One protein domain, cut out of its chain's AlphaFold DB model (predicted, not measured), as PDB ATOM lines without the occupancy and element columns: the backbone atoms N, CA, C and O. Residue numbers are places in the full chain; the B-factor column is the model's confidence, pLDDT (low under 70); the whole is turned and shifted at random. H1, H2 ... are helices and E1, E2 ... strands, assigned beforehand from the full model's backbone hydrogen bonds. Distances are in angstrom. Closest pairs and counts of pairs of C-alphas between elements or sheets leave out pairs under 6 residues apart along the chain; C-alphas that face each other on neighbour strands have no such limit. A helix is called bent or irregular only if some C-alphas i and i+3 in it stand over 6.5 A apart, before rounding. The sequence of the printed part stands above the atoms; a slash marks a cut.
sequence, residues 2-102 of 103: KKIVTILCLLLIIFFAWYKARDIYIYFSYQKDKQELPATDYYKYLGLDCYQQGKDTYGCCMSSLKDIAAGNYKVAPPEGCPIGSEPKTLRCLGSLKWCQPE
ATOM      1  N   LYS A   2     -64.697  30.508 -80.033       80.06
ATOM      2  CA  LYS A   2     -64.951  29.048 -79.911       80.06
ATOM      3  C   LYS A   2     -63.702  28.199 -79.598       80.06
ATOM      4  O   LYS A   2     -63.734  27.413 -78.665       80.06
ATOM      5  N   LYS A   3     -62.579  28.429 -80.296       84.00
ATOM      6  CA  LYS A   3     -61.316  27.693 -80.070       84.00
ATOM      7  C   LYS A   3     -60.716  27.902 -78.669       84.00
ATOM      8  O   LYS A   3     -60.164  26.970 -78.102       84.00
ATOM      9  N   ILE A   4     -60.853  29.105 -78.102       88.56
ATOM     10  CA  ILE A   4     -60.312  29.450 -76.773       88.56
ATOM     11  C   ILE A   4     -61.117  28.744 -75.674       88.56
ATOM     12  O   ILE A   4     -60.539  28.194 -74.744       88.56
ATOM     13  N   VAL A   5     -62.446  28.690 -75.824       90.44
ATOM     14  CA  VAL A   5     -63.337  27.973 -74.895       90.44
ATOM     15  C   VAL A   5     -63.033  26.472 -74.890       90.44
ATOM     16  O   VAL A   5     -62.952  25.868 -73.826       90.44
ATOM     17  N   THR A   6     -62.789  25.873 -76.060       91.56
ATOM     18  CA  THR A   6     -62.421  24.452 -76.154       91.56
ATOM     19  C   THR A   6     -61.109  24.146 -75.425       91.56
ATOM     20  O   THR A   6     -61.031  23.153 -74.709       91.56
ATOM     21  N   ILE A   7     -60.095  25.008 -75.560       93.12
ATOM     22  CA  ILE A   7     -58.794  24.828 -74.895       93.12
ATOM     23  C   ILE A   7     -58.940  24.917 -73.369       93.12
ATOM     24  O   ILE A   7     -58.410  24.067 -72.657       93.12
ATOM     25  N   LEU A   8     -59.707  25.889 -72.860       92.94
ATOM     26  CA  LEU A   8     -59.962  26.028 -71.421       92.94
ATOM     27  C   LEU A   8     -60.673  24.801 -70.831       92.94
ATOM     28  O   LEU A   8     -60.276  24.321 -69.770       92.94
ATOM     29  N   CYS A   9     -61.668  24.243 -71.529       92.62
ATOM     30  CA  CYS A   9     -62.340  23.019 -71.084       92.62
ATOM     31  C   CYS A   9     -61.385  21.820 -71.001       92.62
ATOM     32  O   CYS A   9     -61.446  21.062 -70.034       92.62
ATOM     33  N   LEU A  10     -60.485  21.651 -71.976       94.25
ATOM     34  CA  LEU A  10     -59.516  20.549 -71.963       94.25
ATOM     35  C   LEU A  10     -58.543  20.659 -70.782       94.25
ATOM     36  O   LEU A  10     -58.282  19.661 -70.114       94.25
ATOM     37  N   LEU A  11     -58.059  21.866 -70.479       93.69
ATOM     38  CA  LEU A  11     -57.171  22.096 -69.335       93.69
ATOM     39  C   LEU A  11     -57.853  21.782 -67.999       93.69
ATOM     40  O   LEU A  11     -57.237  21.156 -67.137       93.69
ATOM     41  N   LEU A  12     -59.128  22.150 -67.837       93.38
ATOM     42  CA  LEU A  12     -59.891  21.824 -66.630       93.38
ATOM     43  C   LEU A  12     -60.077  20.312 -66.465       93.38
ATOM     44  O   LEU A  12     -59.852  19.791 -65.376       93.38
ATOM     45  N   ILE A  13     -60.426  19.588 -67.533       92.75
ATOM     46  CA  ILE A  13     -60.593  18.126 -67.479       92.75
ATOM     47  C   ILE A  13     -59.281  17.445 -67.074       92.75
ATOM     48  O   ILE A  13     -59.284  16.583 -66.197       92.75
ATOM     49  N   ILE A  14     -58.159  17.864 -67.666       93.94
ATOM     50  CA  ILE A  14     -56.834  17.342 -67.315       93.94
ATOM     51  C   ILE A  14     -56.527  17.638 -65.843       93.94
ATOM     52  O   ILE A  14     -56.130  16.734 -65.113       93.94
ATOM     53  N   PHE A  15     -56.769  18.865 -65.378       91.06
ATOM     54  CA  PHE A  15     -56.547  19.246 -63.984       91.06
ATOM     55  C   PHE A  15     -57.370  18.395 -63.002       91.06
ATOM     56  O   PHE A  15     -56.824  17.864 -62.032       91.06
ATOM     57  N   PHE A  16     -58.661  18.191 -63.275       88.56
ATOM     58  CA  PHE A  16     -59.524  17.340 -62.451       88.56
ATOM     59  C   PHE A  16     -59.096  15.868 -62.478       88.56
ATOM     60  O   PHE A  16     -59.113  15.209 -61.435       88.56
ATOM     61  N   ALA A  17     -58.669  15.350 -63.634       89.19
ATOM     62  CA  ALA A  17     -58.156  13.988 -63.755       89.19
ATOM     63  C   ALA A  17     -56.867  13.796 -62.937       89.19
ATOM     64  O   ALA A  17     -56.758  12.829 -62.182       89.19
ATOM     65  N   TRP A  18     -55.932  14.749 -63.010       86.62
ATOM     66  CA  TRP A  18     -54.718  14.758 -62.190       86.62
ATOM     67  C   TRP A  18     -55.035  14.812 -60.695       86.62
ATOM     68  O   TRP A  18     -54.442  14.066 -59.916       86.62
ATOM     69  N   TYR A  19     -55.999  15.643 -60.288       85.06
ATOM     70  CA  TYR A  19     -56.424  15.732 -58.892       85.06
ATOM     71  C   TYR A  19     -56.965  14.390 -58.376       85.06
ATOM     72  O   TYR A  19     -56.512  13.894 -57.345       85.06
ATOM     73  N   LYS A  20     -57.865  13.743 -59.131       83.25
ATOM     74  CA  LYS A  20     -58.441  12.442 -58.753       83.25
ATOM     75  C   LYS A  20     -57.406  11.317 -58.736       83.25
ATOM     76  O   LYS A  20     -57.398  10.521 -57.800       83.25
ATOM     77  N   ALA A  21     -56.502  11.271 -59.715       81.00
ATOM     78  CA  ALA A  21     -55.414  10.293 -59.739       81.00
ATOM     79  C   ALA A  21     -54.502  10.425 -58.506       81.00
ATOM     80  O   ALA A  21     -54.067   9.425 -57.935       81.00
ATOM     81  N   ARG A  22     -54.269  11.660 -58.047       76.25
ATOM     82  CA  ARG A  22     -53.447  11.955 -56.869       76.25
ATOM     83  C   ARG A  22     -54.055  11.428 -55.568       76.25
ATOM     84  O   ARG A  22     -53.299  11.045 -54.679       76.25
ATOM     85  N   ASP A  23     -55.376  11.445 -55.422       74.31
ATOM     86  CA  ASP A  23     -56.046  10.931 -54.218       74.31
ATOM     87  C   ASP A  23     -56.101   9.400 -54.216       74.31
ATOM     88  O   ASP A  23     -55.847   8.771 -53.189       74.31
ATOM     89  N   ILE A  24     -56.316   8.793 -55.388       80.25
ATOM     90  CA  ILE A  24     -56.271   7.334 -55.565       80.25
ATOM     91  C   ILE A  24     -54.876   6.784 -55.239       80.25
ATOM     92  O   ILE A  24     -54.762   5.788 -54.527       80.25
ATOM     93  N   TYR A  25     -53.816   7.444 -55.717       79.44
ATOM     94  CA  TYR A  25     -52.435   7.024 -55.456       79.44
ATOM     95  C   TYR A  25     -52.128   6.928 -53.953       79.44
ATOM     96  O   TYR A  25     -51.524   5.958 -53.503       79.44
ATOM     97  N   ILE A  26     -52.593   7.895 -53.162       70.19
ATOM     98  CA  ILE A  26     -52.324   7.930 -51.714       70.19
ATOM     99  C   ILE A  26     -53.167   6.919 -50.964       70.19
ATOM    100  O   ILE A  26     -52.695   6.288 -50.023       70.19
ATOM    101  N   TYR A  27     -54.416   6.736 -51.384       74.62
ATOM    102  CA  TYR A  27     -55.245   5.681 -50.825       74.62
ATOM    103  C   TYR A  27     -54.580   4.307 -51.010       74.62
ATOM    104  O   TYR A  27     -54.541   3.497 -50.084       74.62
ATOM    105  N   PHE A  28     -53.999   4.069 -52.188       79.25
ATOM    106  CA  PHE A  28     -53.277   2.837 -52.478       79.25
ATOM    107  C   PHE A  28     -51.981   2.702 -51.660       79.25
ATOM    108  O   PHE A  28     -51.700   1.616 -51.155       79.25
ATOM    109  N   SER A  29     -51.217   3.786 -51.462       72.44
ATOM    110  CA  SER A  29     -50.019   3.746 -50.608       72.44
ATOM    111  C   SER A  29     -50.364   3.440 -49.148       72.44
ATOM    112  O   SER A  29     -49.714   2.599 -48.534       72.44
ATOM    113  N   TYR A  30     -51.444   4.025 -48.625       72.00
ATOM    114  CA  TYR A  30     -51.929   3.737 -47.274       72.00
ATOM    115  C   TYR A  30     -52.363   2.277 -47.106       72.00
ATOM    116  O   TYR A  30     -52.003   1.632 -46.121       72.00
ATOM    117  N   GLN A  31     -53.106   1.732 -48.076       76.12
ATOM    118  CA  GLN A  31     -53.492   0.315 -48.084       76.12
ATOM    119  C   GLN A  31     -52.268  -0.606 -48.036       76.12
ATOM    120  O   GLN A  31     -52.259  -1.567 -47.268       76.12
ATOM    121  N   LYS A  32     -51.223  -0.287 -48.808       77.25
ATOM    122  CA  LYS A  32     -49.981  -1.062 -48.827       77.25
ATOM    123  C   LYS A  32     -49.272  -1.040 -47.471       77.25
ATOM    124  O   LYS A  32     -48.917  -2.094 -46.956       77.25
ATOM    125  N   ASP A  33     -49.109   0.134 -46.867       71.75
ATOM    126  CA  ASP A  33     -48.394   0.252 -45.591       71.75
ATOM    127  C   ASP A  33     -49.148  -0.398 -44.422       71.75
ATOM    128  O   ASP A  33     -48.535  -0.966 -43.519       71.75
ATOM    129  N   LYS A  34     -50.487  -0.381 -44.451       69.19
ATOM    130  CA  LYS A  34     -51.322  -1.052 -43.444       69.19
ATOM    131  C   LYS A  34     -51.080  -2.565 -43.394       69.19
ATOM    132  O   LYS A  34     -51.268  -3.167 -42.342       69.19
ATOM    133  N   GLN A  35     -50.683  -3.174 -44.509       75.44
ATOM    134  CA  GLN A  35     -50.378  -4.603 -44.573       75.44
ATOM    135  C   GLN A  35     -49.040  -4.954 -43.896       75.44
ATOM    136  O   GLN A  35     -48.865  -6.091 -43.468       75.44
ATOM    137  N   GLU A  36     -48.114  -3.998 -43.784       76.94
ATOM    138  CA  GLU A  36     -46.777  -4.206 -43.205       76.94
ATOM    139  C   GLU A  36     -46.719  -3.922 -41.693       76.94
ATOM    140  O   GLU A  36     -45.825  -4.415 -41.007       76.94
ATOM    141  N   LEU A  37     -47.658  -3.136 -41.154       82.44
ATOM    142  CA  LEU A  37     -47.692  -2.794 -39.730       82.44
ATOM    143  C   LEU A  37     -48.289  -3.936 -38.878       82.44
ATOM    144  O   LEU A  37     -49.205  -4.632 -39.326       82.44
ATOM    145  N   PRO A  38     -47.840  -4.114 -37.619       78.81
ATOM    146  CA  PRO A  38     -48.459  -5.039 -36.678       78.81
ATOM    147  C   PRO A  38     -49.948  -4.726 -36.505       78.81
ATOM    148  O   PRO A  38     -50.339  -3.560 -36.460       78.81
ATOM    149  N   ALA A  39     -50.773  -5.761 -36.327       73.62
ATOM    150  CA  ALA A  39     -52.235  -5.654 -36.250       73.62
ATOM    151  C   ALA A  39     -52.773  -4.967 -34.974       73.62
ATOM    152  O   ALA A  39     -53.941  -5.139 -34.628       73.62
ATOM    153  N   THR A  40     -51.943  -4.214 -34.249       84.25
ATOM    154  CA  THR A  40     -52.377  -3.486 -33.056       84.25
ATOM    155  C   THR A  40     -53.117  -2.211 -33.453       84.25
ATOM    156  O   THR A  40     -52.752  -1.518 -34.408       84.25
ATOM    157  N   ASP A  41     -54.147  -1.856 -32.683       87.19
ATOM    158  CA  ASP A  41     -54.898  -0.621 -32.923       87.19
ATOM    159  C   ASP A  41     -54.013   0.628 -32.786       87.19
ATOM    160  O   ASP A  41     -54.217   1.611 -33.493       87.19
ATOM    161  N   TYR A  42     -52.971   0.570 -31.953       91.00
ATOM    162  CA  TYR A  42     -52.038   1.674 -31.736       91.00
ATOM    163  C   TYR A  42     -51.357   2.153 -33.030       91.00
ATOM    164  O   TYR A  42     -51.467   3.327 -33.386       91.00
ATOM    165  N   TYR A  43     -50.694   1.259 -33.772       90.38
ATOM    166  CA  TYR A  43     -49.999   1.651 -35.008       90.38
ATOM    167  C   TYR A  43     -50.973   2.025 -36.120       90.38
ATOM    168  O   TYR A  43     -50.679   2.887 -36.946       90.38
ATOM    169  N   LYS A  44     -52.163   1.420 -36.115       88.88
ATOM    170  CA  LYS A  44     -53.236   1.752 -37.050       88.88
ATOM    171  C   LYS A  44     -53.729   3.190 -36.865       88.88
ATOM    172  O   LYS A  44     -53.901   3.887 -37.862       88.88
ATOM    173  N   TYR A  45     -53.931   3.643 -35.625       89.94
ATOM    174  CA  TYR A  45     -54.316   5.033 -35.354       89.94
ATOM    175  C   TYR A  45     -53.198   6.016 -35.717       89.94
ATOM    176  O   TYR A  45     -53.464   6.994 -36.406       89.94
ATOM    177  N   LEU A  46     -51.939   5.705 -35.396       91.44
ATOM    178  CA  LEU A  46     -50.808   6.545 -35.810       91.44
ATOM    179  C   LEU A  46     -50.660   6.647 -37.335       91.44
ATOM    180  O   LEU A  46     -50.324   7.706 -37.856       91.44
ATOM    181  N   GLY A  47     -50.942   5.569 -38.071       90.88
ATOM    182  CA  GLY A  47     -50.943   5.599 -39.535       90.88
ATOM    183  C   GLY A  47     -52.032   6.512 -40.110       90.88
ATOM    184  O   GLY A  47     -51.807   7.182 -41.118       90.88
ATOM    185  N   LEU A  48     -53.198   6.581 -39.457       88.25
ATOM    186  CA  LEU A  48     -54.260   7.529 -39.809       88.25
ATOM    187  C   LEU A  48     -53.835   8.973 -39.525       88.25
ATOM    188  O   LEU A  48     -54.070   9.843 -40.363       88.25
ATOM    189  N   ASP A  49     -53.158   9.222 -38.407       89.94
ATOM    190  CA  ASP A  49     -52.633  10.553 -38.090       89.94
ATOM    191  C   ASP A  49     -51.585  10.988 -39.126       89.94
ATOM    192  O   ASP A  49     -51.644  12.106 -39.636       89.94
ATOM    193  N   CYS A  50     -50.679  10.088 -39.530       90.50
ATOM    194  CA  CYS A  50     -49.731  10.341 -40.618       90.50
ATOM    195  C   CYS A  50     -50.430  10.705 -41.936       90.50
ATOM    196  O   CYS A  50     -49.965  11.583 -42.662       90.50
ATOM    197  N   TYR A  51     -51.552  10.053 -42.251       84.94
ATOM    198  CA  TYR A  51     -52.356  10.367 -43.435       84.94
ATOM    199  C   TYR A  51     -52.965  11.779 -43.366       84.94
ATOM    200  O   TYR A  51     -52.986  12.493 -44.370       84.94
ATOM    201  N   GLN A  52     -53.417  12.208 -42.187       86.06
ATOM    202  CA  GLN A  52     -54.030  13.524 -41.989       86.06
ATOM    203  C   GLN A  52     -53.026  14.687 -42.050       86.06
ATOM    204  O   GLN A  52     -53.421  15.807 -42.370       86.06
ATOM    205  N   GLN A  53     -51.733  14.439 -41.808       82.62
ATOM    206  CA  GLN A  53     -50.685  15.473 -41.838       82.62
ATOM    207  C   GLN A  53     -50.348  16.001 -43.244       82.62
ATOM    208  O   GLN A  53     -49.654  17.012 -43.367       82.62
ATOM    209  N   GLY A  54     -50.849  15.360 -44.303       78.06
ATOM    210  CA  GLY A  54     -50.650  15.794 -45.683       78.06
ATOM    211  C   GLY A  54     -49.488  15.101 -46.401       78.06
ATOM    212  O   GLY A  54     -48.683  14.374 -45.830       78.06
ATOM    213  N   LYS A  55     -49.427  15.296 -47.721       72.38
ATOM    214  CA  LYS A  55     -48.580  14.499 -48.632       72.38
ATOM    215  C   LYS A  55     -47.082  14.736 -48.425       72.38
ATOM    216  O   LYS A  55     -46.301  13.804 -48.595       72.38
ATOM    217  N   ASP A  56     -46.707  15.951 -48.040       80.19
ATOM    218  CA  ASP A  56     -45.303  16.363 -47.916       80.19
ATOM    219  C   ASP A  56     -44.638  15.796 -46.648       80.19
ATOM    220  O   ASP A  56     -43.418  15.684 -46.578       80.19
ATOM    221  N   THR A  57     -45.441  15.391 -45.662       86.19
ATOM    222  CA  THR A  57     -45.007  14.817 -44.377       86.19
ATOM    223  C   THR A  57     -45.302  13.322 -44.277       86.19
ATOM    224  O   THR A  57     -44.582  12.603 -43.583       86.19
ATOM    225  N   TYR A  58     -46.307  12.832 -45.016       88.75
ATOM    226  CA  TYR A  58     -46.775  11.444 -44.988       88.75
ATOM    227  C   TYR A  58     -45.649  10.421 -45.144       88.75
ATOM    228  O   TYR A  58     -45.539   9.511 -44.329       88.75
ATOM    229  N   GLY A  59     -44.784  10.578 -46.154       89.50
ATOM    230  CA  GLY A  59     -43.717   9.607 -46.415       89.50
ATOM    231  C   GLY A  59     -42.759   9.454 -45.230       89.50
ATOM    232  O   GLY A  59     -42.404   8.340 -44.847       89.50
ATOM    233  N   CYS A  60     -42.399  10.570 -44.598       92.12
ATOM    234  CA  CYS A  60     -41.528  10.573 -43.429       92.12
ATOM    235  C   CYS A  60     -42.220  10.081 -42.163       92.12
ATOM    236  O   CYS A  60     -41.627   9.307 -41.411       92.12
ATOM    237  N   CYS A  61     -43.483  10.458 -41.965       94.06
ATOM    238  CA  CYS A  61     -44.294   9.962 -40.862       94.06
ATOM    239  C   CYS A  61     -44.434   8.438 -40.943       94.06
ATOM    240  O   CYS A  61     -44.080   7.734 -39.996       94.06
ATOM    241  N   MET A  62     -44.813   7.908 -42.108       93.06
ATOM    242  CA  MET A  62     -44.946   6.467 -42.325       93.06
ATOM    243  C   MET A  62     -43.619   5.727 -42.191       93.06
ATOM    244  O   MET A  62     -43.587   4.664 -41.578       93.06
ATOM    245  N   SER A  63     -42.513   6.284 -42.694       93.00
ATOM    246  CA  SER A  63     -41.196   5.666 -42.513       93.00
ATOM    247  C   SER A  63     -40.817   5.575 -41.035       93.00
ATOM    248  O   SER A  63     -40.372   4.524 -40.586       93.00
ATOM    249  N   SER A  64     -41.037   6.642 -40.260       95.00
ATOM    250  CA  SER A  64     -40.783   6.609 -38.816       95.00
ATOM    251  C   SER A  64     -41.716   5.636 -38.090       95.00
ATOM    252  O   SER A  64     -41.273   4.907 -37.211       95.00
ATOM    253  N   LEU A  65     -42.985   5.549 -38.498       94.38
ATOM    254  CA  LEU A  65     -43.949   4.610 -37.930       94.38
ATOM    255  C   LEU A  65     -43.548   3.149 -38.180       94.38
ATOM    256  O   LEU A  65     -43.712   2.325 -37.285       94.38
ATOM    257  N   LYS A  66     -42.990   2.831 -39.353       92.56
ATOM    258  CA  LYS A  66     -42.460   1.491 -39.652       92.56
ATOM    259  C   LYS A  66     -41.302   1.124 -38.725       92.56
ATOM    260  O   LYS A  66     -41.313   0.027 -38.174       92.56
ATOM    261  N   ASP A  67     -40.368   2.044 -38.485       93.62
ATOM    262  CA  ASP A  67     -39.253   1.829 -37.549       93.62
ATOM    263  C   ASP A  67     -39.744   1.627 -36.108       93.62
ATOM    264  O   ASP A  67     -39.275   0.733 -35.399       93.62
ATOM    265  N   ILE A  68     -40.714   2.441 -35.680       94.44
ATOM    266  CA  ILE A  68     -41.353   2.331 -34.363       94.44
ATOM    267  C   ILE A  68     -42.014   0.959 -34.218       94.44
ATOM    268  O   ILE A  68     -41.784   0.259 -33.233       94.44
ATOM    269  N   ALA A  69     -42.808   0.561 -35.210       93.62
ATOM    270  CA  ALA A  69     -43.548  -0.688 -35.194       93.62
ATOM    271  C   ALA A  69     -42.631  -1.918 -35.232       93.62
ATOM    272  O   ALA A  69     -42.860  -2.867 -34.483       93.62
ATOM    273  N   ALA A  70     -41.570  -1.888 -36.042       91.19
ATOM    274  CA  ALA A  70     -40.589  -2.967 -36.132       91.19
ATOM    275  C   ALA A  70     -39.859  -3.209 -34.800       91.19
ATOM    276  O   ALA A  70     -39.565  -4.351 -34.453       91.19
ATOM    277  N   GLY A  71     -39.593  -2.143 -34.040       90.81
ATOM    278  CA  GLY A  71     -38.957  -2.223 -32.723       90.81
ATOM    279  C   GLY A  71     -39.917  -2.376 -31.542       90.81
ATOM    280  O   GLY A  71     -39.463  -2.428 -30.403       90.81
ATOM    281  N   ASN A  72     -41.232  -2.441 -31.784       91.50
ATOM    282  CA  ASN A  72     -42.269  -2.368 -30.748       91.50
ATOM    283  C   ASN A  72     -42.142  -1.139 -29.822       91.50
ATOM    284  O   ASN A  72     -42.423  -1.209 -28.623       91.50
ATOM    285  N   TYR A  73     -41.710  -0.010 -30.379       92.94
ATOM    286  CA  TYR A  73     -41.544   1.243 -29.653       92.94
ATOM    287  C   TYR A  73     -42.849   2.043 -29.585       92.94
ATOM    288  O   TYR A  73     -43.837   1.757 -30.263       92.94
ATOM    289  N   LYS A  74     -42.841   3.097 -28.767       92.06
ATOM    290  CA  LYS A  74     -43.926   4.080 -28.695       92.06
ATOM    291  C   LYS A  74     -43.403   5.467 -29.031       92.06
ATOM    292  O   LYS A  74     -42.250   5.791 -28.743       92.06
ATOM    293  N   VAL A  75     -44.274   6.278 -29.626       94.50
ATOM    294  CA  VAL A  75     -44.026   7.704 -29.852       94.50
ATOM    295  C   VAL A  75     -43.634   8.358 -28.529       94.50
ATOM    296  O   VAL A  75     -44.202   8.050 -27.480       94.50
ATOM    297  N   ALA A  76     -42.629   9.227 -28.590       95.38
ATOM    298  CA  ALA A  76     -42.083   9.900 -27.428       95.38
ATOM    299  C   ALA A  76     -43.165  10.789 -26.793       95.38
ATOM    300  O   ALA A  76     -43.823  11.545 -27.518       95.38
ATOM    301  N   PRO A  77     -43.365  10.712 -25.469       92.94
ATOM    302  CA  PRO A  77     -44.320  11.572 -24.791       92.94
ATOM    303  C   PRO A  77     -43.779  13.015 -24.723       92.94
ATOM    304  O   PRO A  77     -42.576  13.242 -24.912       92.94
ATOM    305  N   PRO A  78     -44.647  14.012 -24.487       90.81
ATOM    306  CA  PRO A  78     -44.247  15.419 -24.488       90.81
ATOM    307  C   PRO A  78     -43.238  15.764 -23.384       90.81
ATOM    308  O   PRO A  78     -42.448  16.689 -23.556       90.81
ATOM    309  N   GLU A  79     -43.213  15.002 -22.290       93.88
ATOM    310  CA  GLU A  79     -42.258  15.148 -21.186       93.88
ATOM    311  C   GLU A  79     -40.849  14.624 -21.528       93.88
ATOM    312  O   GLU A  79     -39.906  14.865 -20.776       93.88
ATOM    313  N   GLY A  80     -40.684  13.941 -22.666       92.06
ATOM    314  CA  GLY A  80     -39.422  13.342 -23.099       92.06
ATOM    315  C   GLY A  80     -39.334  11.839 -22.833       92.06
ATOM    316  O   GLY A  80     -40.285  11.197 -22.402       92.06
ATOM    317  N   CYS A  81     -38.188  11.236 -23.146       94.06
ATOM    318  CA  CYS A  81     -38.036   9.791 -23.009       94.06
ATOM    319  C   CYS A  81     -37.854   9.361 -21.544       94.06
ATOM    320  O   CYS A  81     -37.174  10.057 -20.787       94.06
ATOM    321  N   PRO A  82     -38.463   8.232 -21.125       92.38
ATOM    322  CA  PRO A  82     -38.279   7.708 -19.777       92.38
ATOM    323  C   PRO A  82     -36.814   7.326 -19.519       92.38
ATOM    324  O   PRO A  82     -36.047   7.078 -20.450       92.38
ATOM    325  N   ILE A  83     -36.435   7.253 -18.242       92.56
ATOM    326  CA  ILE A  83     -35.074   6.894 -17.811       92.56
ATOM    327  C   ILE A  83     -34.666   5.542 -18.420       92.56
ATOM    328  O   ILE A  83     -35.438   4.584 -18.362       92.56
ATOM    329  N   GLY A  84     -33.453   5.470 -18.978       90.81
ATOM    330  CA  GLY A  84     -32.929   4.278 -19.656       90.81
ATOM    331  C   GLY A  84     -33.363   4.153 -21.121       90.81
ATOM    332  O   GLY A  84     -33.241   3.080 -21.716       90.81
ATOM    333  N   SER A  85     -33.899   5.227 -21.704       94.56
ATOM    334  CA  SER A  85     -34.225   5.291 -23.125       94.56
ATOM    335  C   SER A  85     -33.787   6.609 -23.750       94.56
ATOM    336  O   SER A  85     -33.913   7.680 -23.157       94.56
ATOM    337  N   GLU A  86     -33.320   6.528 -24.990       94.12
ATOM    338  CA  GLU A  86     -32.877   7.667 -25.780       94.12
ATOM    339  C   GLU A  86     -33.919   8.052 -26.846       94.12
ATOM    340  O   GLU A  86     -34.590   7.185 -27.426       94.12
ATOM    341  N   PRO A  87     -34.075   9.357 -27.139       93.88
ATOM    342  CA  PRO A  87     -34.952   9.814 -28.204       93.88
ATOM    343  C   PRO A  87     -34.349   9.513 -29.578       93.88
ATOM    344  O   PRO A  87     -33.192   9.822 -29.860       93.88
ATOM    345  N   LYS A  88     -35.179   9.007 -30.488       95.12
ATOM    346  CA  LYS A  88     -34.851   8.802 -31.897       95.12
ATOM    347  C   LYS A  88     -35.868   9.486 -32.802       95.12
ATOM    348  O   LYS A  88     -37.047   9.611 -32.482       95.12
ATOM    349  N   THR A  89     -35.378   9.964 -33.940       94.56
ATOM    350  CA  THR A  89     -36.168  10.595 -34.998       94.56
ATOM    351  C   THR A  89     -35.455  10.422 -36.330       94.56
ATOM    352  O   THR A  89     -34.222  10.366 -36.379       94.56
ATOM    353  N   LEU A  90     -36.209  10.393 -37.426       93.81
ATOM    354  CA  LEU A  90     -35.638  10.522 -38.761       93.81
ATOM    355  C   LEU A  90     -35.305  11.989 -39.052       93.81
ATOM    356  O   LEU A  90     -35.869  12.914 -38.461       93.81
ATOM    357  N   ARG A  91     -34.371  12.203 -39.984       92.81
ATOM    358  CA  ARG A  91     -33.913  13.532 -40.416       92.81
ATOM    359  C   ARG A  91     -34.805  14.109 -41.516       92.81
ATOM    360  O   ARG A  91     -34.318  14.484 -42.578       92.81
ATOM    361  N   CYS A  92     -36.112  14.149 -41.281       89.81
ATOM    362  CA  CYS A  92     -37.042  14.751 -42.223       89.81
ATOM    363  C   CYS A  92     -38.319  15.268 -41.561       89.81
ATOM    364  O   CYS A  92     -38.697  14.856 -40.462       89.81
ATOM    365  N   LEU A  93     -38.965  16.212 -42.246       88.75
ATOM    366  CA  LEU A  93     -40.183  16.855 -41.772       88.75
ATOM    367  C   LEU A  93     -41.331  15.841 -41.703       88.75
ATOM    368  O   LEU A  93     -41.517  15.044 -42.618       88.75
ATOM    369  N   GLY A  94     -42.098  15.877 -40.615       89.44
ATOM    370  CA  GLY A  94     -43.186  14.925 -40.383       89.44
ATOM    371  C   GLY A  94     -42.741  13.584 -39.796       89.44
ATOM    372  O   GLY A  94     -43.587  12.730 -39.568       89.44
ATOM    373  N   SER A  95     -41.445  13.382 -39.521       94.25
ATOM    374  CA  SER A  95     -41.005  12.219 -38.742       94.25
ATOM    375  C   SER A  95     -41.606  12.257 -37.342       94.25
ATOM    376  O   SER A  95     -41.501  13.262 -36.633       94.25
ATOM    377  N   LEU A  96     -42.137  11.119 -36.906       94.12
ATOM    378  CA  LEU A  96     -42.435  10.873 -35.507       94.12
ATOM    379  C   LEU A  96     -41.125  10.779 -34.718       94.12
ATOM    380  O   LEU A  96     -40.082  10.375 -35.246       94.12
ATOM    381  N   LYS A  97     -41.195  11.155 -33.443       95.50
ATOM    382  CA  LYS A  97     -40.136  10.931 -32.459       95.50
ATOM    383  C   LYS A  97     -40.544   9.756 -31.588       95.50
ATOM    384  O   LYS A  97     -41.715   9.649 -31.238       95.50
ATOM    385  N   TRP A  98     -39.610   8.895 -31.219       96.12
ATOM    386  CA  TRP A  98     -39.875   7.756 -30.343       96.12
ATOM    387  C   TRP A  98     -38.725   7.520 -29.384       96.12
ATOM    388  O   TRP A  98     -37.633   8.048 -29.581       96.12
ATOM    389  N   CYS A  99     -38.982   6.738 -28.347       95.06
ATOM    390  CA  CYS A  99     -37.966   6.349 -27.382       95.06
ATOM    391  C   CYS A  99     -37.524   4.917 -27.667       95.06
ATOM    392  O   CYS A  99     -38.366   4.038 -27.870       95.06
ATOM    393  N   GLN A 100     -36.214   4.688 -27.692       94.19
ATOM    394  CA  GLN A 100     -35.615   3.360 -27.811       94.19
ATOM    395  C   GLN A 100     -34.655   3.114 -26.634       94.19
ATOM    396  O   GLN A 100     -34.177   4.085 -26.056       94.19
ATOM    397  N   PRO A 101     -34.372   1.858 -26.253       91.56
ATOM    398  CA  PRO A 101     -33.418   1.560 -25.186       91.56
ATOM    399  C   PRO A 101     -32.039   2.168 -25.460       91.56
ATOM    400  O   PRO A 101     -31.589   2.169 -26.610       91.56
ATOM    401  N   GLU A 102     -31.379   2.653 -24.409       86.12
ATOM    402  CA  GLU A 102     -29.969   3.053 -24.476       86.12
ATOM    403  C   GLU A 102     -29.098   1.842 -24.854       86.12
ATOM    404  O   GLU A 102     -29.372   0.711 -24.440       86.12
TER     405      GLU A 102
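AT A GLANCE: This is residues 2 to 102 of the 103 residues of an uncharacterized protein of Parcubacteria group bacterium (UniProt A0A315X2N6). A long stretch of the helix H1, residues 2 to 21, sticks out from a small head, in which the helical hairpin H2 and H3 sits beside H1's other end and the strand hairpin E1 and E2 packs on H3. The 101 printed residues, mostly helix, run H1, H2, H3, E1, E2, with the strands antiparallel. The whole is only just extended, close to loose: radius of gyration of the C-alphas 19.3 A, spans 73 by 25 by 17 A.

HOW THE PARTS SIT: E1, residues 85 to 89, and E2, residues 97 to 101, form an antiparallel hairpin; N 86 and O 100, 2.8 A apart, are within hydrogen-bond range. H3, residues 55 to 70, has its closest C-alphas to E2 at Ile 68 and Trp 98, 6.9 A apart. H2, residues 41 to 52, touches H3, opposite ways at a shallow tilt of 16 degrees; the closest C-alphas, of Cys 50 and Tyr 58, are 5.4 A apart. H1, residues 2 to 36, only just touches H2, with 3 pairs of C-alphas within 8 A, through residues 30 to 34 alone; the closest are Lys 34 and Lys 44, 7.2 A. H1, H2 and H3 form an up-and-down bundle, each running against the one before. O i to N i+4 pairs are within range throughout H2, 28 of 31 in H1 and 10 of 12 in H3.

IN THESE COORDINATES: H1 runs 52.8 A from C-alpha 2 at (-64.951, 29.048, -79.911), H2 16.8 A, H3 22.9 A, E1 13.1 A, and E2 13.6 A to C-alpha 101 at (-33.418, 1.560, -25.186). H3 is irregular: C-alphas 56 and 59 are 7.1 A apart.

THE WHOLE: The printed part has no cut. The link from H3 to E1 is long, 14 residues. Residue 34 alone has pLDDT under 70.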